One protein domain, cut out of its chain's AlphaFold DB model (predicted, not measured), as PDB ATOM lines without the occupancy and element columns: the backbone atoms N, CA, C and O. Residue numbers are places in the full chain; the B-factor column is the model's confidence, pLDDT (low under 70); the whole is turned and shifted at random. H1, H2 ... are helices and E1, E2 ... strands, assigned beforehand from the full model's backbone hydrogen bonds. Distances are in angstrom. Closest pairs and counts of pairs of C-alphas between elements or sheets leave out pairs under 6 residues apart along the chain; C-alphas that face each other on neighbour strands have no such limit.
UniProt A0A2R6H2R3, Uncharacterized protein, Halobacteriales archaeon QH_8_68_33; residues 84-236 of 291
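This is residues 84 to 236 of the 291 residues of an uncharacterized protein of Halobacteriales archaeon QH_8_68_33 (UniProt A0A2R6H2R3). A rod of helices is built along one long helix, H2: H1 and H7 pack beside its first part as an up-and-down bundle of three, each helix running against the one before it in the chain, while H3, H5 and H6 gather round its last part. Short H4 packs on H2 and H1 in the middle of the rod. The printed part has 153 residues, with seven named helices and one named strand in the order H1 H2 H3 H4 H5 H6 E1 H7, and is mostly helix. It is only just loose, close to compact, with a radius of gyration of the C-alphas of 18.3 A and spans of 64 by 25 by 22 A.

Begin with H2, residues 104 to 134, the hub, which touches five helices. With residues 106 to 120 alone it touches H1, residues 84 to 100, closest at the C-alphas of Arg 110 and Thr 94, 5.7 A; this helical hairpin has a shallow tilt of 33 degrees, only just short of steep, opposite ways. H7, residues 215 to 236, touches residues 105 to 113 of H2 alone, closest at the C-alphas of Ala 221 and Ala 109, 5.0 A. Farther along, H4, residues 158 to 166, touches H2 at Pro 158 and Ser 118, their closest C-alphas, 5.6 A, at a steep tilt of 48 degrees. Near the end of H2, look for H3, residues 141 to 153, touching it at the closest C-alphas of Arg 144 and Val 129, 5.7 A, and H6, residues 188 to 207, at those of Thr 205 and Val 124, 6.2 A. H5, residues 170 to 180, touches H3, with closest C-alphas Val 174 and Ala 151 at 5.1 A, and is near H2; H5 and H6 form a helical hairpin, closest at the C-alphas of Val 171 and Leu 198, 6.1 A. E1, residues 212 to 214, pairs with no named strand. In each of the seven helices every O i to N i+4 pair is within hydrogen-bond range.

Find C-alpha 104 at (201.239, 177.616, 159.458); from there H2 runs 45.4 A to C-alpha 134 at (175.844, 140.123, 156.278). H7 runs 31.3 A and ends at C-alpha 236, (217.367, 179.451, 149.137). H6 measures 28.7 A, H1 24.7 A and H3 18.2 A.

The C-alphas farthest apart, of Asp 187 and Arg 235, are 63.6 A apart. The printed part has no cut and no long link. Its mean pLDDT is 84.7; residue 101, residues 209 to 221, residue 232 and residues 235 to 236 are under 70.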
ATOM      1  N   LEU A  84     190.565 158.240 146.858       77.12
ATOM      2  CA  LEU A  84     191.293 158.136 148.136       77.12
ATOM      3  C   LEU A  84     192.813 158.029 147.951       77.12
ATOM      4  O   LEU A  84     193.575 158.588 148.739       77.12
ATOM      5  N   ARG A  85     193.254 157.362 146.877       76.94
ATOM      6  CA  ARG A  85     194.675 157.226 146.529       76.94
ATOM      7  C   ARG A  85     195.336 158.580 146.279       76.94
ATOM      8  O   ARG A  85     196.433 158.824 146.771       76.94
ATOM      9  N   THR A  86     194.662 159.465 145.552       77.69
ATOM     10  CA  THR A  86     195.154 160.818 145.270       77.69
ATOM     11  C   THR A  86     195.182 161.659 146.541       77.69
ATOM     12  O   THR A  86     196.180 162.324 146.796       77.69
ATOM     13  N   GLY A  87     194.159 161.555 147.398       76.81
ATOM     14  CA  GLY A  87     194.170 162.200 148.714       76.81
ATOM     15  C   GLY A  87     195.338 161.740 149.597       76.81
ATOM     16  O   GLY A  87     195.993 162.568 150.223       76.81
ATOM     17  N   ALA A  88     195.665 160.443 149.596       80.62
ATOM     18  CA  ALA A  88     196.809 159.904 150.337       80.62
ATOM     19  C   ALA A  88     198.169 160.381 149.786       80.62
ATOM     20  O   ALA A  88     199.088 160.651 150.564       80.62
ATOM     21  N   ARG A  89     198.299 160.518 148.457       80.31
ATOM     22  CA  ARG A  89     199.490 161.102 147.809       80.31
ATOM     23  C   ARG A  89     199.639 162.592 148.110       80.31
ATOM     24  O   ARG A  89     200.732 163.042 148.423       80.31
ATOM     25  N   ALA A  90     198.548 163.353 148.065       77.12
ATOM     26  CA  ALA A  90     198.570 164.765 148.435       77.12
ATOM     27  C   ALA A  90     198.913 164.958 149.921       77.12
ATOM     28  O   ALA A  90     199.631 165.896 150.274       77.12
ATOM     29  N   LEU A  91     198.457 164.044 150.786       80.00
ATOM     30  CA  LEU A  91     198.830 164.050 152.195       80.00
ATOM     31  C   LEU A  91     200.342 163.849 152.348       80.00
ATOM     32  O   LEU A  91     200.954 164.662 153.021       80.00
ATOM     33  N   ASP A  92     200.957 162.910 151.618       80.62
ATOM     34  CA  ASP A  92     202.427 162.733 151.579       80.62
ATOM     35  C   ASP A  92     203.190 164.030 151.342       80.62
ATOM     36  O   ASP A  92     204.114 164.399 152.068       80.62
ATOM     37  N   ALA A  93     202.783 164.722 150.277       74.06
ATOM     38  CA  ALA A  93     203.460 165.908 149.802       74.06
ATOM     39  C   ALA A  93     203.314 167.028 150.833       74.06
ATOM     40  O   ALA A  93     204.255 167.778 151.085       74.06
ATOM     41  N   THR A  94     202.147 167.103 151.476       78.69
ATOM     42  CA  THR A  94     201.877 168.080 152.529       78.69
ATOM     43  C   THR A  94     202.649 167.767 153.810       78.69
ATOM     44  O   THR A  94     203.165 168.687 154.439       78.69
ATOM     45  N   GLU A  95     202.777 166.494 154.196       80.62
ATOM     46  CA  GLU A  95     203.581 166.081 155.354       80.62
ATOM     47  C   GLU A  95     205.067 166.366 155.139       80.62
ATOM     48  O   GLU A  95     205.706 166.951 156.014       80.62
ATOM     49  N   SER A  96     205.580 166.048 153.950       77.81
ATOM     50  CA  SER A  96     206.958 166.344 153.553       77.81
ATOM     51  C   SER A  96     207.232 167.851 153.569       77.81
ATOM     52  O   SER A  96     208.211 168.306 154.155       77.81
ATOM     53  N   ALA A  97     206.331 168.657 152.997       70.38
ATOM     54  CA  ALA A  97     206.470 170.112 152.988       70.38
ATOM     55  C   ALA A  97     206.348 170.735 154.387       70.38
ATOM     56  O   ALA A  97     207.049 171.698 154.688       70.38
ATOM     57  N   ALA A  98     205.484 170.199 155.252       78.06
ATOM     58  CA  ALA A  98     205.363 170.648 156.638       78.06
ATOM     59  C   ALA A  98     206.615 170.322 157.466       78.06
ATOM     60  O   ALA A  98     206.948 171.078 158.367       78.06
ATOM     61  N   GLY A  99     207.302 169.210 157.175       73.94
ATOM     62  CA  GLY A  99     208.543 168.838 157.863       73.94
ATOM     63  C   GLY A  99     209.728 169.746 157.527       73.94
ATOM     64  O   GLY A  99     210.626 169.908 158.344       73.94
ATOM     65  N   VAL A 100     209.712 170.359 156.340       71.38
ATOM     66  CA  VAL A 100     210.777 171.259 155.869       71.38
ATOM     67  C   VAL A 100     210.442 172.728 156.130       71.38
ATOM     68  O   VAL A 100     211.331 173.572 156.234       71.38
ATOM     69  N   THR A 101     209.154 173.067 156.214       67.81
ATOM     70  CA  THR A 101     208.702 174.453 156.339       67.81
ATOM     71  C   THR A 101     207.887 174.649 157.610       67.81
ATOM     72  O   THR A 101     206.828 174.049 157.770       67.81
ATOM     73  N   ASP A 102     208.300 175.588 158.466       76.00
ATOM     74  CA  ASP A 102     207.529 176.034 159.641       76.00
ATOM     75  C   ASP A 102     206.319 176.910 159.241       76.00
ATOM     76  O   ASP A 102     206.001 177.943 159.842       76.00
ATOM     77  N   ASN A 103     205.642 176.550 158.148       80.50
ATOM     78  CA  ASN A 103     204.575 177.337 157.558       80.50
ATOM     79  C   ASN A 103     203.206 176.923 158.111       80.50
ATOM     80  O   ASN A 103     202.674 175.855 157.798       80.50
ATOM     81  N   ARG A 104     202.572 177.831 158.865       83.69
ATOM     82  CA  ARG A 104     201.239 177.616 159.458       83.69
ATOM     83  C   ARG A 104     200.158 177.235 158.439       83.69
ATOM     84  O   ARG A 104     199.271 176.454 158.773       83.69
ATOM     85  N   SER A 105     200.215 177.746 157.207       77.75
ATOM     86  CA  SER A 105     199.236 177.393 156.169       77.75
ATOM     87  C   SER A 105     199.391 175.945 155.698       77.75
ATOM     88  O   SER A 105     198.385 175.283 155.458       77.75
ATOM     89  N   VAL A 106     200.625 175.431 155.607       78.00
ATOM     90  CA  VAL A 106     200.888 174.023 155.254       78.00
ATOM     91  C   VAL A 106     200.436 173.101 156.385       78.00
ATOM     92  O   VAL A 106     199.780 172.096 156.130       78.00
ATOM     93  N   ALA A 107     200.686 173.482 157.642       79.94
ATOM     94  CA  ALA A 107     200.198 172.738 158.802       79.94
ATOM     95  C   ALA A 107     198.656 172.665 158.852       79.94
ATOM     96  O   ALA A 107     198.092 171.594 159.081       79.94
ATOM     97  N   ALA A 108     197.961 173.773 158.574       80.06
ATOM     98  CA  ALA A 108     196.497 173.794 158.506       80.06
ATOM     99  C   ALA A 108     195.955 172.937 157.345       80.06
ATOM    100  O   ALA A 108     195.009 172.168 157.523       80.06
ATOM    101  N   ALA A 109     196.586 173.020 156.170       77.44
ATOM    102  CA  ALA A 109     196.248 172.178 155.026       77.44
ATOM    103  C   ALA A 109     196.438 170.683 155.335       77.44
ATOM    104  O   ALA A 109     195.551 169.880 155.038       77.44
ATOM    105  N   ARG A 110     197.541 170.319 156.007       84.25
ATOM    106  CA  ARG A 110     197.810 168.951 156.474       84.25
ATOM    107  C   ARG A 110     196.695 168.451 157.383       84.25
ATOM    108  O   ARG A 110     196.190 167.348 157.173       84.25
ATOM    109  N   ALA A 111     196.298 169.247 158.375       86.31
ATOM    110  CA  ALA A 111     195.258 168.868 159.329       86.31
ATOM    111  C   ALA A 111     193.909 168.614 158.631       86.31
ATOM    112  O   ALA A 111     193.285 167.572 158.846       86.31
ATOM    113  N   ASN A 112     193.499 169.514 157.732       82.94
ATOM    114  CA  ASN A 112     192.259 169.361 156.969       82.94
ATOM    115  C   ASN A 112     192.277 168.109 156.082       82.94
ATOM    116  O   ASN A 112     191.336 167.310 156.118       82.94
ATOM    117  N   LEU A 113     193.362 167.899 155.332       84.56
ATOM    118  CA  LEU A 113     193.491 166.747 154.444       84.56
ATOM    119  C   LEU A 113     193.545 165.424 155.224       84.56
ATOM    120  O   LEU A 113     192.885 164.458 154.842       84.56
ATOM    121  N   THR A 114     194.236 165.397 156.366       88.38
ATOM    122  CA  THR A 114     194.231 164.252 157.296       88.38
ATOM    123  C   THR A 114     192.810 163.926 157.756       88.38
ATOM    124  O   THR A 114     192.422 162.755 157.800       88.38
ATOM    125  N   GLY A 115     192.004 164.949 158.061       86.38
ATOM    126  CA  GLY A 115     190.606 164.791 158.455       86.38
ATOM    127  C   GLY A 115     189.724 164.187 157.357       86.38
ATOM    128  O   GLY A 115     188.894 163.323 157.650       86.38
ATOM    129  N   GLU A 116     189.902 164.605 156.103       84.31
ATOM    130  CA  GLU A 116     189.190 164.039 154.946       84.31
ATOM    131  C   GLU A 116     189.610 162.591 154.659       84.31
ATOM    132  O   GLU A 116     188.757 161.710 154.533       84.31
ATOM    133  N   VAL A 117     190.918 162.312 154.623       87.50
ATOM    134  CA  VAL A 117     191.447 160.954 154.413       87.50
ATOM    135  C   VAL A 117     190.941 160.015 155.509       87.50
ATOM    136  O   VAL A 117     190.415 158.941 155.219       87.50
ATOM    137  N   SER A 118     190.989 160.454 156.769       90.31
ATOM    138  CA  SER A 118     190.470 159.685 157.905       90.31
ATOM    139  C   SER A 118     188.970 159.409 157.787       90.31
ATOM    140  O   SER A 118     188.512 158.326 158.153       90.31
ATOM    141  N   ARG A 119     188.184 160.359 157.262       87.81
ATOM    142  CA  ARG A 119     186.755 160.146 156.982       87.81
ATOM    143  C   ARG A 119     186.548 159.065 155.922       87.81
ATOM    144  O   ARG A 119     185.729 158.177 156.148       87.81
ATOM    145  N   GLY A 120     187.309 159.096 154.828       86.44
ATOM    146  CA  GLY A 120     187.272 158.057 153.792       86.44
ATOM    147  C   GLY A 120     187.607 156.668 154.348       86.44
ATOM    148  O   GLY A 120     186.845 155.720 154.153       86.44
ATOM    149  N   VAL A 121     188.684 156.561 155.136       90.94
ATOM    150  CA  VAL A 121     189.085 155.313 155.812       90.94
ATOM    151  C   VAL A 121     187.972 154.788 156.726       90.94
ATOM    152  O   VAL A 121     187.629 153.607 156.657       90.94
ATOM    153  N   ARG A 122     187.345 155.651 157.541       91.88
ATOM    154  CA  ARG A 122     186.233 155.255 158.427       91.88
ATOM    155  C   ARG A 122     185.026 154.715 157.664       91.88
ATOM    156  O   ARG A 122     184.368 153.799 158.151       91.88
ATOM    157  N   ARG A 123     184.729 155.248 156.477       89.62
ATOM    158  CA  ARG A 123     183.617 154.745 155.658       89.62
ATOM    159  C   ARG A 123     183.905 153.373 155.064       89.62
ATOM    160  O   ARG A 123     183.025 152.519 155.080       89.62
ATOM    161  N   VAL A 124     185.138 153.131 154.622       90.62
ATOM    162  CA  VAL A 124     185.557 151.788 154.195       90.62
ATOM    163  C   VAL A 124     185.502 150.808 155.367       90.62
ATOM    164  O   VAL A 124     184.951 149.722 155.208       90.62
ATOM    165  N   LYS A 125     185.966 151.207 156.560       94.75
ATOM    166  CA  LYS A 125     185.814 150.410 157.790       94.75
ATOM    167  C   LYS A 125     184.349 150.035 158.042       94.75
ATOM    168  O   LYS A 125     184.064 148.868 158.276       94.75
ATOM    169  N   ALA A 126     183.426 150.994 157.962       93.62
ATOM    170  CA  ALA A 126     182.001 150.728 158.164       93.62
ATOM    171  C   ALA A 126     181.443 149.719 157.143       93.62
ATOM    172  O   ALA A 126     180.747 148.787 157.534       93.62
ATOM    173  N   GLY A 127     181.802 149.851 155.861       93.06
ATOM    174  CA  GLY A 127     181.398 148.890 154.830       93.06
ATOM    175  C   GLY A 127     181.959 147.483 155.064       93.06
ATOM    176  O   GLY A 127     181.264 146.493 154.838       93.06
ATOM    177  N   LEU A 128     183.202 147.377 155.545       95.38
ATOM    178  CA  LEU A 128     183.806 146.094 155.914       95.38
ATOM    179  C   LEU A 128     183.051 145.440 157.079       95.38
ATOM    180  O   LEU A 128     182.700 144.271 156.971       95.38
ATOM    181  N   VAL A 129     182.736 146.195 158.138       96.94
ATOM    182  CA  VAL A 129     181.951 145.702 159.287       96.94
ATOM    183  C   VAL A 129     180.561 145.228 158.853       96.94
ATOM    184  O   VAL A 129     180.145 144.141 159.237       96.94
ATOM    185  N   ASP A 130     179.874 145.996 158.007       95.56
ATOM    186  CA  ASP A 130     178.579 145.611 157.427       95.56
ATOM    187  C   ASP A 130     178.676 144.349 156.554       95.56
ATOM    188  O   ASP A 130     177.782 143.507 156.533       95.56
ATOM    189  N   THR A 131     179.797 144.173 155.850       95.94
ATOM    190  CA  THR A 131     180.036 142.943 155.090       95.94
ATOM    191  C   THR A 131     180.188 141.757 156.032       95.94
ATOM    192  O   THR A 131     179.551 140.740 155.794       95.94
ATOM    193  N   LEU A 132     180.980 141.882 157.102       95.44
ATOM    194  CA  LEU A 132     181.121 140.825 158.108       95.44
ATOM    195  C   LEU A 132     179.763 140.453 158.726       95.44
ATOM    196  O   LEU A 132     179.469 139.271 158.868       95.44
ATOM    197  N   ASP A 133     178.915 141.445 159.001       95.81
ATOM    198  CA  ASP A 133     177.563 141.253 159.538       95.81
ATOM    199  C   ASP A 133     176.677 140.438 158.589       95.81
ATOM    200  O   ASP A 133     176.168 139.380 158.952       95.81
ATOM    201  N   ARG A 134     176.600 140.847 157.317       93.25
ATOM    202  CA  ARG A 134     175.844 140.123 156.278       93.25
ATOM    203  C   ARG A 134     176.371 138.718 155.992       93.25
ATOM    204  O   ARG A 134     175.706 137.950 155.304       93.25
ATOM    205  N   GLN A 135     177.597 138.418 156.410       92.75
ATOM    206  CA  GLN A 135     178.226 137.108 156.273       92.75
ATOM    207  C   GLN A 135     178.094 136.241 157.527       92.75
ATOM    208  O   GLN A 135     178.559 135.109 157.502       92.75
ATOM    209  N   GLY A 136     177.480 136.749 158.601       90.81
ATOM    210  CA  GLY A 136     177.403 136.029 159.871       90.81
ATOM    211  C   GLY A 136     178.769 135.833 160.534       90.81
ATOM    212  O   GLY A 136     178.944 134.883 161.286       90.81
ATOM    213  N   ILE A 137     179.751 136.695 160.237       91.81
ATOM    214  CA  ILE A 137     181.074 136.622 160.864       91.81
ATOM    215  C   ILE A 137     181.014 137.264 162.240       91.81
ATOM    216  O   ILE A 137     180.665 138.444 162.357       91.81
ATOM    217  N   ALA A 138     181.451 136.502 163.242       90.25
ATOM    218  CA  ALA A 138     181.347 136.826 164.657       90.25
ATOM    219  C   ALA A 138     179.905 137.090 165.129       90.25
ATOM    220  O   ALA A 138     179.004 137.450 164.371       90.25
ATOM    221  N   GLU A 139     179.678 136.939 166.428       89.62
ATOM    222  CA  GLU A 139     178.332 136.978 167.000       89.62
ATOM    223  C   GLU A 139     177.855 138.418 167.214       89.62
ATOM    224  O   GLU A 139     176.700 138.758 166.957       89.62
ATOM    225  N   THR A 140     178.767 139.305 167.613       93.62
ATOM    226  CA  THR A 140     178.426 140.662 168.056       93.62
ATOM    227  C   THR A 140     178.952 141.756 167.119       93.62
ATOM    228  O   THR A 140     179.998 141.599 166.474       93.62
ATOM    229  N   PRO A 141     178.269 142.917 167.057       93.75
ATOM    230  CA  PRO A 141     178.776 144.090 166.348       93.75
ATOM    231  C   PRO A 141     180.161 144.541 166.835       93.75
ATOM    232  O   PRO A 141     180.958 145.062 166.054       93.75
ATOM    233  N   GLU A 142     180.457 144.359 168.120       95.69
ATOM    234  CA  GLU A 142     181.718 144.733 168.758       95.69
ATOM    235  C   GLU A 142     182.869 143.863 168.248       95.69
ATOM    236  O   GLU A 142     183.871 144.411 167.790       95.69
ATOM    237  N   GLN A 143     182.685 142.540 168.197       95.00
ATOM    238  CA  GLN A 143     183.672 141.611 167.633       95.00
ATOM    239  C   GLN A 143     183.966 141.916 166.156       95.00
ATOM    240  O   GLN A 143     185.122 141.954 165.739       95.00
ATOM    241  N   ARG A 144     182.940 142.225 165.348       96.12
ATOM    242  CA  ARG A 144     183.144 142.612 163.938       96.12
ATOM    243  C   ARG A 144     183.967 143.887 163.794       96.12
ATOM    244  O   ARG A 144     184.813 143.981 162.903       96.12
ATOM    245  N   ARG A 145     183.731 144.883 164.656       96.44
ATOM    246  CA  ARG A 145     184.544 146.109 164.681       96.44
ATOM    247  C   ARG A 145     185.975 145.801 165.093       96.44
ATOM    248  O   ARG A 145     186.884 146.306 164.442       96.44
ATOM    249  N   GLU A 146     186.157 144.951 166.097       95.94
ATOM    250  CA  GLU A 146     187.467 144.537 166.586       95.94
ATOM    251  C   GLU A 146     188.292 143.831 165.502       95.94
ATOM    252  O   GLU A 146     189.439 144.208 165.282       95.94
ATOM    253  N   ILE A 147     187.698 142.893 164.755       96.31
ATOM    254  CA  ILE A 147     188.339 142.216 163.612       96.31
ATOM    255  C   ILE A 147     188.878 143.242 162.607       96.31
ATOM    256  O   ILE A 147     190.035 143.182 162.186       96.31
ATOM    257  N   VAL A 148     188.044 144.210 162.211       97.06
ATOM    258  CA  VAL A 148     188.445 145.226 161.228       97.06
ATOM    259  C   VAL A 148     189.472 146.198 161.817       97.06
ATOM    260  O   VAL A 148     190.376 146.632 161.102       97.06
ATOM    261  N   ASP A 149     189.367 146.529 163.104       96.12
ATOM    262  CA  ASP A 149     190.320 147.396 163.798       96.12
ATOM    263  C   ASP A 149     191.697 146.753 163.932       96.12
ATOM    264  O   ASP A 149     192.686 147.393 163.575       96.12
ATOM    265  N   ARG A 150     191.771 145.482 164.338       96.31
ATOM    266  CA  ARG A 150     193.023 144.715 164.367       96.31
ATOM    267  C   ARG A 150     193.656 144.627 162.982       96.31
ATOM    268  O   ARG A 150     194.844 144.905 162.830       96.31
ATOM    269  N   ALA A 151     192.856 144.365 161.948       96.44
ATOM    270  CA  ALA A 151     193.352 144.315 160.577       96.44
ATOM    271  C   ALA A 151     193.930 145.663 160.110       96.44
ATOM    272  O   ALA A 151     194.971 145.703 159.449       96.44
ATOM    273  N   LEU A 152     193.268 146.778 160.442       95.38
ATOM    274  CA  LEU A 152     193.714 148.126 160.077       95.38
ATOM    275  C   LEU A 152     194.863 148.646 160.949       95.38
ATOM    276  O   LEU A 152     195.602 149.518 160.489       95.38
ATOM    277  N   ALA A 153     195.038 148.114 162.159       95.62
ATOM    278  CA  ALA A 153     196.136 148.462 163.060       95.62
ATOM    279  C   ALA A 153     197.516 148.109 162.482       95.62
ATOM    280  O   ALA A 153     198.506 148.695 162.894       95.62
ATOM    281  N   ARG A 154     197.585 147.241 161.460       95.88
ATOM    282  CA  ARG A 154     198.813 146.969 160.690       95.88
ATOM    283  C   ARG A 154     199.390 148.211 159.990       95.88
ATOM    284  O   ARG A 154     200.542 148.196 159.563       95.88
ATOM    285  N   TRP A 155     198.581 149.253 159.815       96.38
ATOM    286  CA  TRP A 155     198.999 150.536 159.264       96.38
ATOM    287  C   TRP A 155     198.740 151.625 160.308       96.38
ATOM    288  O   TRP A 155     197.586 151.899 160.653       96.38
ATOM    289  N   ASP A 156     199.812 152.231 160.818       90.25
ATOM    290  CA  ASP A 156     199.767 153.098 162.001       90.25
ATOM    291  C   ASP A 156     198.993 154.397 161.755       90.25
ATOM    292  O   ASP A 156     198.164 154.814 162.570       90.25
ATOM    293  N   ASP A 157     199.211 155.012 160.594       87.62
ATOM    294  CA  ASP A 157     198.693 156.335 160.270       87.62
ATOM    295  C   ASP A 157     197.567 156.311 159.204       87.62
ATOM    296  O   ASP A 157     197.444 155.370 158.404       87.62
ATOM    297  N   PRO A 158     196.706 157.351 159.158       86.19
ATOM    298  CA  PRO A 158     195.599 157.427 158.205       86.19
ATOM    299  C   PRO A 158     196.021 157.362 156.734       86.19
ATOM    300  O   PRO A 158     195.269 156.833 155.913       86.19
ATOM    301  N   ARG A 159     197.206 157.880 156.392       86.94
ATOM    302  CA  ARG A 159     197.745 157.856 155.029       86.94
ATOM    303  C   ARG A 159     198.113 156.426 154.642       86.94
ATOM    304  O   ARG A 159     197.652 155.951 153.605       86.94
ATOM    305  N   SER A 160     198.856 155.713 155.484       88.81
ATOM    306  CA  SER A 160     199.224 154.311 155.275       88.81
ATOM    307  C   SER A 160     197.990 153.419 155.147       88.81
ATOM    308  O   SER A 160     197.915 152.596 154.229       88.81
ATOM    309  N   ARG A 161     196.963 153.644 155.980       93.19
ATOM    310  CA  ARG A 161     195.661 152.962 155.859       93.19
ATOM    311  C   ARG A 161     194.975 153.261 154.530       93.19
ATOM    312  O   ARG A 161     194.485 152.346 153.873       93.19
ATOM    313  N   ALA A 162     194.949 154.523 154.111       89.12
ATOM    314  CA  ALA A 162     194.331 154.933 152.854       89.12
ATOM    315  C   ALA A 162     195.022 154.310 151.630       89.12
ATOM    316  O   ALA A 162     194.338 153.828 150.727       89.12
ATOM    317  N   VAL A 163     196.359 154.246 151.622       87.44
ATOM    318  CA  VAL A 163     197.128 153.550 150.576       87.44
ATOM    319  C   VAL A 163     196.823 152.052 150.588       87.44
ATOM    320  O   VAL A 163     196.530 151.476 149.545       87.44
ATOM    321  N   ALA A 164     196.824 151.415 151.759       91.19
ATOM    322  CA  ALA A 164     196.502 149.997 151.882       91.19
ATOM    323  C   ALA A 164     195.090 149.659 151.384       91.19
ATOM    324  O   ALA A 164     194.890 148.634 150.732       91.19
ATOM    325  N   ILE A 165     194.116 150.527 151.656       91.19
ATOM    326  CA  ILE A 165     192.749 150.407 151.147       91.19
ATOM    327  C   ILE A 165     192.720 150.568 149.624       91.19
ATOM    328  O   ILE A 165     192.115 149.739 148.945       91.19
ATOM    329  N   ALA A 166     193.388 151.591 149.082       86.25
ATOM    330  CA  ALA A 166     193.440 151.840 147.641       86.25
ATOM    331  C   ALA A 166     194.077 150.669 146.875       86.25
ATOM    332  O   ALA A 166     193.562 150.241 145.842       86.25
ATOM    333  N   ASP A 167     195.146 150.092 147.427       86.75
ATOM    334  CA  ASP A 167     195.811 148.903 146.886       86.75
ATOM    335  C   ASP A 167     195.076 147.594 147.252       86.75
ATOM    336  O   ASP A 167     195.528 146.502 146.911       86.75
ATOM    337  N   ARG A 168     193.941 147.677 147.964       92.00
ATOM    338  CA  ARG A 168     193.116 146.550 148.441       92.00
ATOM    339  C   ARG A 168     193.853 145.550 149.345       92.00
ATOM    340  O   ARG A 168     193.374 144.435 149.551       92.00
ATOM    341  N   ARG A 169     194.968 145.959 149.955       95.56
ATOM    342  CA  ARG A 169     195.736 145.175 150.940       95.56
ATOM    343  C   ARG A 169     194.979 144.957 152.252       95.56
ATOM    344  O   ARG A 169     195.277 144.013 152.972       95.56
ATOM    345  N   VAL A 170     193.960 145.773 152.527       94.88
ATOM    346  CA  VAL A 170     193.058 145.587 153.676       94.88
ATOM    347  C   VAL A 170     192.240 144.290 153.589       94.88
ATOM    348  O   VAL A 170     191.939 143.692 154.613       94.88
ATOM    349  N   VAL A 171     191.910 143.815 152.381       96.38
ATOM    350  CA  VAL A 171     191.064 142.625 152.183       96.38
ATOM    351  C   VAL A 171     191.695 141.359 152.780       96.38
ATOM    352  O   VAL A 171     191.046 140.727 153.610       96.38
ATOM    353  N   PRO A 172     192.936 140.969 152.416       96.19
ATOM    354  CA  PRO A 172     193.570 139.803 153.027       96.19
ATOM    355  C   PRO A 172     193.856 139.988 154.525       96.19
ATOM    356  O   PRO A 172     193.825 139.002 155.257       96.19
ATOM    357  N   ALA A 173     194.087 141.216 155.002       96.88
ATOM    358  CA  ALA A 173     194.280 141.481 156.432       96.88
ATOM    359  C   ALA A 173     192.998 141.210 157.237       96.88
ATOM    360  O   ALA A 173     193.035 140.459 158.205       96.88
ATOM    361  N   VAL A 174     191.852 141.738 156.789       96.50
ATOM    362  CA  VAL A 174     190.547 141.483 157.427       96.50
ATOM    363  C   VAL A 174     190.178 140.008 157.349       96.50
ATOM    364  O   VAL A 174     189.679 139.460 158.324       96.50
ATOM    365  N   LEU A 175     190.450 139.352 156.217       96.38
ATOM    366  CA  LEU A 175     190.210 137.918 156.080       96.38
ATOM    367  C   LEU A 175     191.013 137.112 157.108       96.38
ATOM    368  O   LEU A 175     190.461 136.203 157.709       96.38
ATOM    369  N   THR A 176     192.283 137.471 157.323       96.31
ATOM    370  CA  THR A 176     193.158 136.803 158.300       96.31
ATOM    371  C   THR A 176     192.594 136.931 159.714       96.31
ATOM    372  O   THR A 176     192.413 135.920 160.388       96.31
ATOM    373  N   GLU A 177     192.244 138.151 160.134       96.31
ATOM    374  CA  GLU A 177     191.662 138.400 161.460       96.31
ATOM    375  C   GLU A 177     190.300 137.720 161.636       96.31
ATOM    376  O   GLU A 177     190.033 137.153 162.691       96.31
ATOM    377  N   ALA A 178     189.456 137.718 160.599       94.00
ATOM    378  CA  ALA A 178     188.163 137.040 160.628       94.00
ATOM    379  C   ALA A 178     188.324 135.523 160.779       94.00
ATOM    380  O   ALA A 178     187.628 134.910 161.577       94.00
ATOM    381  N   THR A 179     189.268 134.912 160.055       93.12
ATOM    382  CA  THR A 179     189.526 133.465 160.153       93.12
ATOM    383  C   THR A 179     190.194 133.046 161.457       93.12
ATOM    384  O   THR A 179     190.090 131.886 161.835       93.12
ATOM    385  N   ALA A 180     190.909 133.956 162.117       91.62
ATOM    386  CA  ALA A 180     191.546 133.699 163.404       91.62
ATOM    387  C   ALA A 180     190.597 133.932 164.592       91.62
ATOM    388  O   ALA A 180     190.959 133.642 165.730       91.62
ATOM    389  N   HIS A 181     189.410 134.494 164.353       90.50
ATOM    390  CA  HIS A 181     188.466 134.829 165.405       90.50
ATOM    391  C   HIS A 181     187.743 133.576 165.916       90.50
ATOM    392  O   HIS A 181     187.136 132.849 165.138       90.50
ATOM    393  N   GLU A 182     187.744 133.363 167.233       83.75
ATOM    394  CA  GLU A 182     187.219 132.150 167.888       83.75
ATOM    395  C   GLU A 182     185.752 131.838 167.560       83.75
ATOM    396  O   GLU A 182     185.391 130.689 167.341       83.75
ATOM    397  N   ALA A 183     184.916 132.873 167.459       78.00
ATOM    398  CA  ALA A 183     183.494 132.749 167.129       78.00
ATOM    399  C   ALA A 183     183.213 132.536 165.626       78.00
ATOM    400  O   ALA A 183     182.079 132.694 165.182       78.00
ATOM    401  N   THR A 184     184.239 132.286 164.809       83.62
ATOM    402  CA  THR A 184     184.098 132.110 163.360       83.62
ATOM    403  C   THR A 184     184.534 130.706 162.966       83.62
ATOM    404  O   THR A 184     185.726 130.421 162.890       83.62
ATOM    405  N   ASP A 185     183.561 129.849 162.661       84.00
ATOM    406  CA  ASP A 185     183.805 128.594 161.954       84.00
ATOM    407  C   ASP A 185     183.535 128.809 160.463       84.00
ATOM    408  O   ASP A 185     182.502 129.359 160.080       84.00
ATOM    409  N   MET A 186     184.508 128.474 159.619       86.75
ATOM    410  CA  MET A 186     184.465 128.822 158.203       86.75
ATOM    411  C   MET A 186     185.215 127.804 157.360       86.75
ATOM    412  O   MET A 186     186.423 127.591 157.525       86.75
ATOM    413  N   ASP A 187     184.511 127.240 156.385       90.06
ATOM    414  CA  ASP A 187     185.117 126.344 155.420       90.06
ATOM    415  C   ASP A 187     185.933 127.110 154.351       90.06
ATOM    416  O   ASP A 187     186.093 128.337 154.361       90.06
ATOM    417  N   ARG A 188     186.533 126.373 153.409       91.19
ATOM    418  CA  ARG A 188     187.337 126.985 152.339       91.19
ATOM    419  C   ARG A 188     186.482 127.820 151.372       91.19
ATOM    420  O   ARG A 188     186.973 128.834 150.878       91.19
ATOM    421  N   ILE A 189     185.254 127.393 151.088       91.94
ATOM    422  CA  ILE A 189     184.344 128.049 150.144       91.94
ATOM    423  C   ILE A 189     183.841 129.361 150.748       91.94
ATOM    424  O   ILE A 189     183.934 130.402 150.097       91.94
ATOM    425  N   ASP A 190     183.405 129.337 152.004       91.56
ATOM    426  CA  ASP A 190     182.958 130.508 152.753       91.56
ATOM    427  C   ASP A 190     184.075 131.546 152.868       91.56
ATOM    428  O   ASP A 190     183.851 132.740 152.646       91.56
ATOM    429  N   ARG A 191     185.317 131.096 153.086       93.44
ATOM    430  CA  ARG A 191     186.498 131.972 153.084       93.44
ATOM    431  C   ARG A 191     186.709 132.666 151.742       93.44
ATOM    432  O   ARG A 191     186.996 133.867 151.698       93.44
ATOM    433  N   ASP A 192     186.582 131.933 150.643       94.44
ATOM    434  CA  ASP A 192     186.752 132.490 149.303       94.44
ATOM    435  C   ASP A 192     185.610 133.448 148.932       94.44
ATOM    436  O   ASP A 192     185.864 134.521 148.367       94.44
ATOM    437  N   LEU A 193     184.370 133.118 149.305       93.56
ATOM    438  CA  LEU A 193     183.207 133.990 149.140       93.56
ATOM    439  C   LEU A 193     183.353 135.276 149.954       93.56
ATOM    440  O   LEU A 193     183.144 136.367 149.412       93.56
ATOM    441  N   LEU A 194     183.776 135.176 151.217       94.88
ATOM    442  CA  LEU A 194     184.042 136.330 152.069       94.88
ATOM    443  C   LEU A 194     185.110 137.230 151.441       94.88
ATOM    444  O   LEU A 194     184.906 138.439 151.329       94.88
ATOM    445  N   ARG A 195     186.216 136.662 150.943       95.75
ATOM    446  CA  ARG A 195     187.267 137.424 150.247       95.75
ATOM    447  C   ARG A 195     186.716 138.217 149.059       95.75
ATOM    448  O   ARG A 195     187.069 139.386 148.887       95.75
ATOM    449  N   ILE A 196     185.871 137.595 148.232       95.69
ATOM    450  CA  ILE A 196     185.246 138.249 147.072       95.69
ATOM    451  C   ILE A 196     184.315 139.374 147.536       95.69
ATOM    452  O   ILE A 196     184.397 140.489 147.016       95.69
ATOM    453  N   ARG A 197     183.472 139.117 148.543       94.81
ATOM    454  CA  ARG A 197     182.524 140.098 149.090       94.81
ATOM    455  C   ARG A 197     183.249 141.300 149.698       94.81
ATOM    456  O   ARG A 197     182.930 142.427 149.337       94.81
ATOM    457  N   LEU A 198     184.295 141.083 150.497       95.00
ATOM    458  CA  LEU A 198     185.140 142.153 151.045       95.00
ATOM    459  C   LEU A 198     185.804 142.984 149.935       95.00
ATOM    460  O   LEU A 198     185.790 144.215 149.988       95.00
ATOM    461  N   ARG A 199     186.357 142.337 148.898       93.75
ATOM    462  CA  ARG A 199     186.955 143.038 147.746       93.75
ATOM    463  C   ARG A 199     185.930 143.889 146.997       93.75
ATOM    464  O   ARG A 199     186.251 145.019 146.612       93.75
ATOM    465  N   ASN A 200     184.730 143.357 146.786       91.12
ATOM    466  CA  ASN A 200     183.647 144.079 146.132       91.12
ATOM    467  C   ASN A 200     183.203 145.265 146.982       91.12
ATOM    468  O   ASN A 200     183.138 146.369 146.459       91.12
ATOM    469  N   THR A 201     183.020 145.083 148.290       92.50
ATOM    470  CA  THR A 201     182.707 146.173 149.220       92.50
ATOM    471  C   THR A 201     183.744 147.287 149.142       92.50
ATOM    472  O   THR A 201     183.372 148.428 148.895       92.50
ATOM    473  N   VAL A 202     185.041 146.980 149.267       90.12
ATOM    474  CA  VAL A 202     186.098 148.004 149.162       90.12
ATOM    475  C   VAL A 202     186.023 148.728 147.818       90.12
ATOM    476  O   VAL A 202     186.100 149.953 147.775       90.12
ATOM    477  N   THR A 203     185.827 147.994 146.722       85.69
ATOM    478  CA  THR A 203     185.750 148.575 145.374       85.69
ATOM    479  C   THR A 203     184.532 149.487 145.216       85.69
ATOM    480  O   THR A 203     184.679 150.622 144.769       85.69
ATOM    481  N   THR A 204     183.352 149.044 145.644       82.38
ATOM    482  CA  THR A 204     182.114 149.824 145.575       82.38
ATOM    483  C   THR A 204     182.167 151.040 146.496       82.38
ATOM    484  O   THR A 204     181.761 152.129 146.097       82.38
ATOM    485  N   THR A 205     182.712 150.908 147.709       83.88
ATOM    486  CA  THR A 205     182.871 152.050 148.615       83.88
ATOM    487  C   THR A 205     183.831 153.080 148.027       83.88
ATOM    488  O   THR A 205     183.502 154.263 148.045       83.88
ATOM    489  N   LEU A 206     184.964 152.656 147.456       79.31
ATOM    490  CA  LEU A 206     185.915 153.558 146.793       79.31
ATOM    491  C   LEU A 206     185.331 154.240 145.548       79.31
ATOM    492  O   LEU A 206     185.644 155.402 145.306       79.31
ATOM    493  N   ALA A 207     184.477 153.546 144.793       71.44
ATOM    494  CA  ALA A 207     183.773 154.112 143.642       71.44
ATOM    495  C   ALA A 207     182.629 155.058 144.048       71.44
ATOM    496  O   ALA A 207     182.230 155.935 143.284       71.44
ATOM    497  N   SER A 208     182.081 154.896 145.253       70.06
ATOM    498  CA  SER A 208     181.009 155.753 145.750       70.06
ATOM    499  C   SER A 208     181.519 157.146 146.137       70.06
ATOM    500  O   SER A 208     182.667 157.327 146.553       70.06
ATOM    501  N   LYS A 209     180.605 158.130 146.164       59.44
ATOM    502  CA  LYS A 209     180.837 159.470 146.743       59.44
ATOM    503  C   LYS A 209     181.425 159.427 148.158       59.44
ATOM    504  O   LYS A 209     181.907 160.436 148.643       59.44
ATOM    505  N   GLN A 210     181.360 158.298 148.851       55.16
ATOM    506  CA  GLN A 210     181.649 158.158 150.268       55.16
ATOM    507  C   GLN A 210     183.083 157.660 150.535       55.16
ATOM    508  O   GLN A 210     183.650 157.988 151.574       55.16
ATOM    509  N   GLY A 211     183.698 156.937 149.592       53.75
ATOM    510  CA  GLY A 211     185.109 156.525 149.648       53.75
ATOM    511  C   GLY A 211     186.070 157.500 148.968       53.75
ATOM    512  O   GLY A 211     187.255 157.208 148.843       53.75
ATOM    513  N   THR A 212     185.568 158.648 148.522       65.06
ATOM    514  CA  THR A 212     186.346 159.719 147.897       65.06
ATOM    515  C   THR A 212     186.721 160.812 148.903       65.06
ATOM    516  O   THR A 212     186.188 160.898 150.011       65.06
ATOM    517  N   VAL A 213     187.677 161.648 148.529       62.31
ATOM    518  CA  VAL A 213     188.187 162.795 149.289       62.31
ATOM    519  C   VAL A 213     187.660 164.066 148.623       62.31
ATOM    520  O   VAL A 213     187.446 164.076 147.411       62.31
ATOM    521  N   SER A 214     187.406 165.126 149.393       68.44
ATOM    522  CA  SER A 214     186.997 166.417 148.822       68.44
ATOM    523  C   SER A 214     188.082 166.958 147.880       68.44
ATOM    524  O   SER A 214     189.203 167.227 148.313       68.44
ATOM    525  N   GLY A 215     187.750 167.109 146.595       61.22
ATOM    526  CA  GLY A 215     188.646 167.645 145.569       61.22
ATOM    527  C   GLY A 215     189.148 169.056 145.899       61.22
ATOM    528  O   GLY A 215     190.359 169.272 145.845       61.22
ATOM    529  N   PRO A 216     188.280 169.991 146.340       64.25
ATOM    530  CA  PRO A 216     188.703 171.312 146.805       64.25
ATOM    531  C   PRO A 216     189.743 171.276 147.931       64.25
ATOM    532  O   PRO A 216     190.709 172.035 147.898       64.25
ATOM    533  N   VAL A 217     189.597 170.368 148.905       68.00
ATOM    534  CA  VAL A 217     190.567 170.233 150.009       68.00
ATOM    535  C   VAL A 217     191.914 169.726 149.495       68.00
ATOM    536  O   VAL A 217     192.958 170.226 149.915       68.00
ATOM    537  N   VAL A 218     191.905 168.764 148.569       69.25
ATOM    538  CA  VAL A 218     193.132 168.234 147.959       69.25
ATOM    539  C   VAL A 218     193.828 169.300 147.108       69.25
ATOM    540  O   VAL A 218     195.041 169.472 147.239       69.25
ATOM    541  N   SER A 219     193.080 170.053 146.295       69.50
ATOM    542  CA  SER A 219     193.626 171.156 145.489       69.50
ATOM    543  C   SER A 219     194.232 172.229 146.383       69.50
ATOM    544  O   SER A 219     195.410 172.534 146.254       69.50
ATOM    545  N   ALA A 220     193.486 172.715 147.381       69.81
ATOM    546  CA  ALA A 220     193.971 173.746 148.293       69.81
ATOM    547  C   ALA A 220     195.230 173.307 149.057       69.81
ATOM    548  O   ALA A 220     196.141 174.111 149.270       69.81
ATOM    549  N   ALA A 221     195.311 172.042 149.480       68.19
ATOM    550  CA  ALA A 221     196.513 171.515 150.120       68.19
ATOM    551  C   ALA A 221     197.704 171.496 149.152       68.19
ATOM    552  O   ALA A 221     198.780 171.992 149.484       68.19
ATOM    553  N   THR A 222     197.482 171.009 147.934       73.62
ATOM    554  CA  THR A 222     198.489 170.944 146.871       73.62
ATOM    555  C   THR A 222     198.995 172.335 146.478       73.62
ATOM    556  O   THR A 222     200.205 172.555 146.415       73.62
ATOM    557  N   ASP A 223     198.096 173.298 146.282       75.88
ATOM    558  CA  ASP A 223     198.423 174.676 145.909       75.88
ATOM    559  C   ASP A 223     199.233 175.373 147.006       75.88
ATOM    560  O   ASP A 223     200.202 176.087 146.729       75.88
ATOM    561  N   ASN A 224     198.890 175.121 148.274       75.12
ATOM    562  CA  ASN A 224     199.657 175.620 149.409       75.12
ATOM    563  C   ASN A 224     201.074 175.042 149.445       75.12
ATOM    564  O   ASN A 224     202.020 175.804 149.647       75.12
ATOM    565  N   VAL A 225     201.231 173.734 149.215       75.38
ATOM    566  CA  VAL A 225     202.552 173.092 149.124       75.38
ATOM    567  C   VAL A 225     203.357 173.690 147.973       75.38
ATOM    568  O   VAL A 225     204.472 174.157 148.196       75.38
ATOM    569  N   LYS A 226     202.779 173.767 146.768       76.00
ATOM    570  CA  LYS A 226     203.442 174.320 145.576       76.00
ATOM    571  C   LYS A 226     203.919 175.754 145.810       76.00
ATOM    572  O   LYS A 226     205.067 176.080 145.517       76.00
ATOM    573  N   ARG A 227     203.067 176.599 146.398       78.44
ATOM    574  CA  ARG A 227     203.387 177.997 146.721       78.44
ATOM    575  C   ARG A 227     204.497 178.116 147.763       78.44
ATOM    576  O   ARG A 227     205.404 178.927 147.604       78.44
ATOM    577  N   VAL A 228     204.421 177.351 148.850       77.56
ATOM    578  CA  VAL A 228     205.383 177.465 149.956       77.56
ATOM    579  C   VAL A 228     206.743 176.902 149.565       77.56
ATOM    580  O   VAL A 228     207.755 177.555 149.811       77.56
ATOM    581  N   VAL A 229     206.771 175.752 148.894       73.44
ATOM    582  CA  VAL A 229     208.015 175.150 148.407       73.44
ATOM    583  C   VAL A 229     208.640 176.000 147.301       73.44
ATOM    584  O   VAL A 229     209.841 176.240 147.346       73.44
ATOM    585  N   GLY A 230     207.843 176.543 146.371       73.00
ATOM    586  CA  GLY A 230     208.339 177.476 145.352       73.00
ATOM    587  C   GLY A 230     208.968 178.740 145.951       73.00
ATOM    588  O   GLY A 230     210.039 179.168 145.531       73.00
ATOM    589  N   ASN A 231     208.357 179.307 146.996       76.12
ATOM    590  CA  ASN A 231     208.931 180.451 147.711       76.12
ATOM    591  C   ASN A 231     210.210 180.084 148.481       76.12
ATOM    592  O   ASN A 231     211.127 180.902 148.580       76.12
ATOM    593  N   TYR A 232     210.263 178.878 149.050       68.12
ATOM    594  CA  TYR A 232     211.434 178.377 149.762       68.12
ATOM    595  C   TYR A 232     212.618 178.200 148.806       68.12
ATOM    596  O   TYR A 232     213.674 178.774 149.047       68.12
ATOM    597  N   THR A 233     212.435 177.513 147.673       71.56
ATOM    598  CA  THR A 233     213.503 177.318 146.680       71.56
ATOM    599  C   THR A 233     213.990 178.637 146.084       71.56
ATOM    600  O   THR A 233     215.193 178.815 145.909       71.56
ATOM    601  N   GLN A 234     213.101 179.608 145.848       72.25
ATOM    602  CA  GLN A 234     213.488 180.929 145.345       72.25
ATOM    603  C   GLN A 234     214.299 181.750 146.365       72.25
ATOM    604  O   GLN A 234     215.228 182.472 145.988       72.25
ATOM    605  N   ARG A 235     213.988 181.630 147.664       65.19
ATOM    606  CA  ARG A 235     214.776 182.255 148.741       65.19
ATOM    607  C   ARG A 235     216.123 181.571 148.938       65.19
ATOM    608  O   ARG A 235     217.127 182.266 149.039       65.19
ATOM    609  N   SER A 236     216.145 180.243 148.954       59.91
ATOM    610  CA  SER A 236     217.367 179.451 149.137       59.91
ATOM    611  C   SER A 236     218.300 179.525 147.922       59.91
ATOM    612  O   SER A 236     219.508 179.392 148.066       59.91
TER     613      SER A 236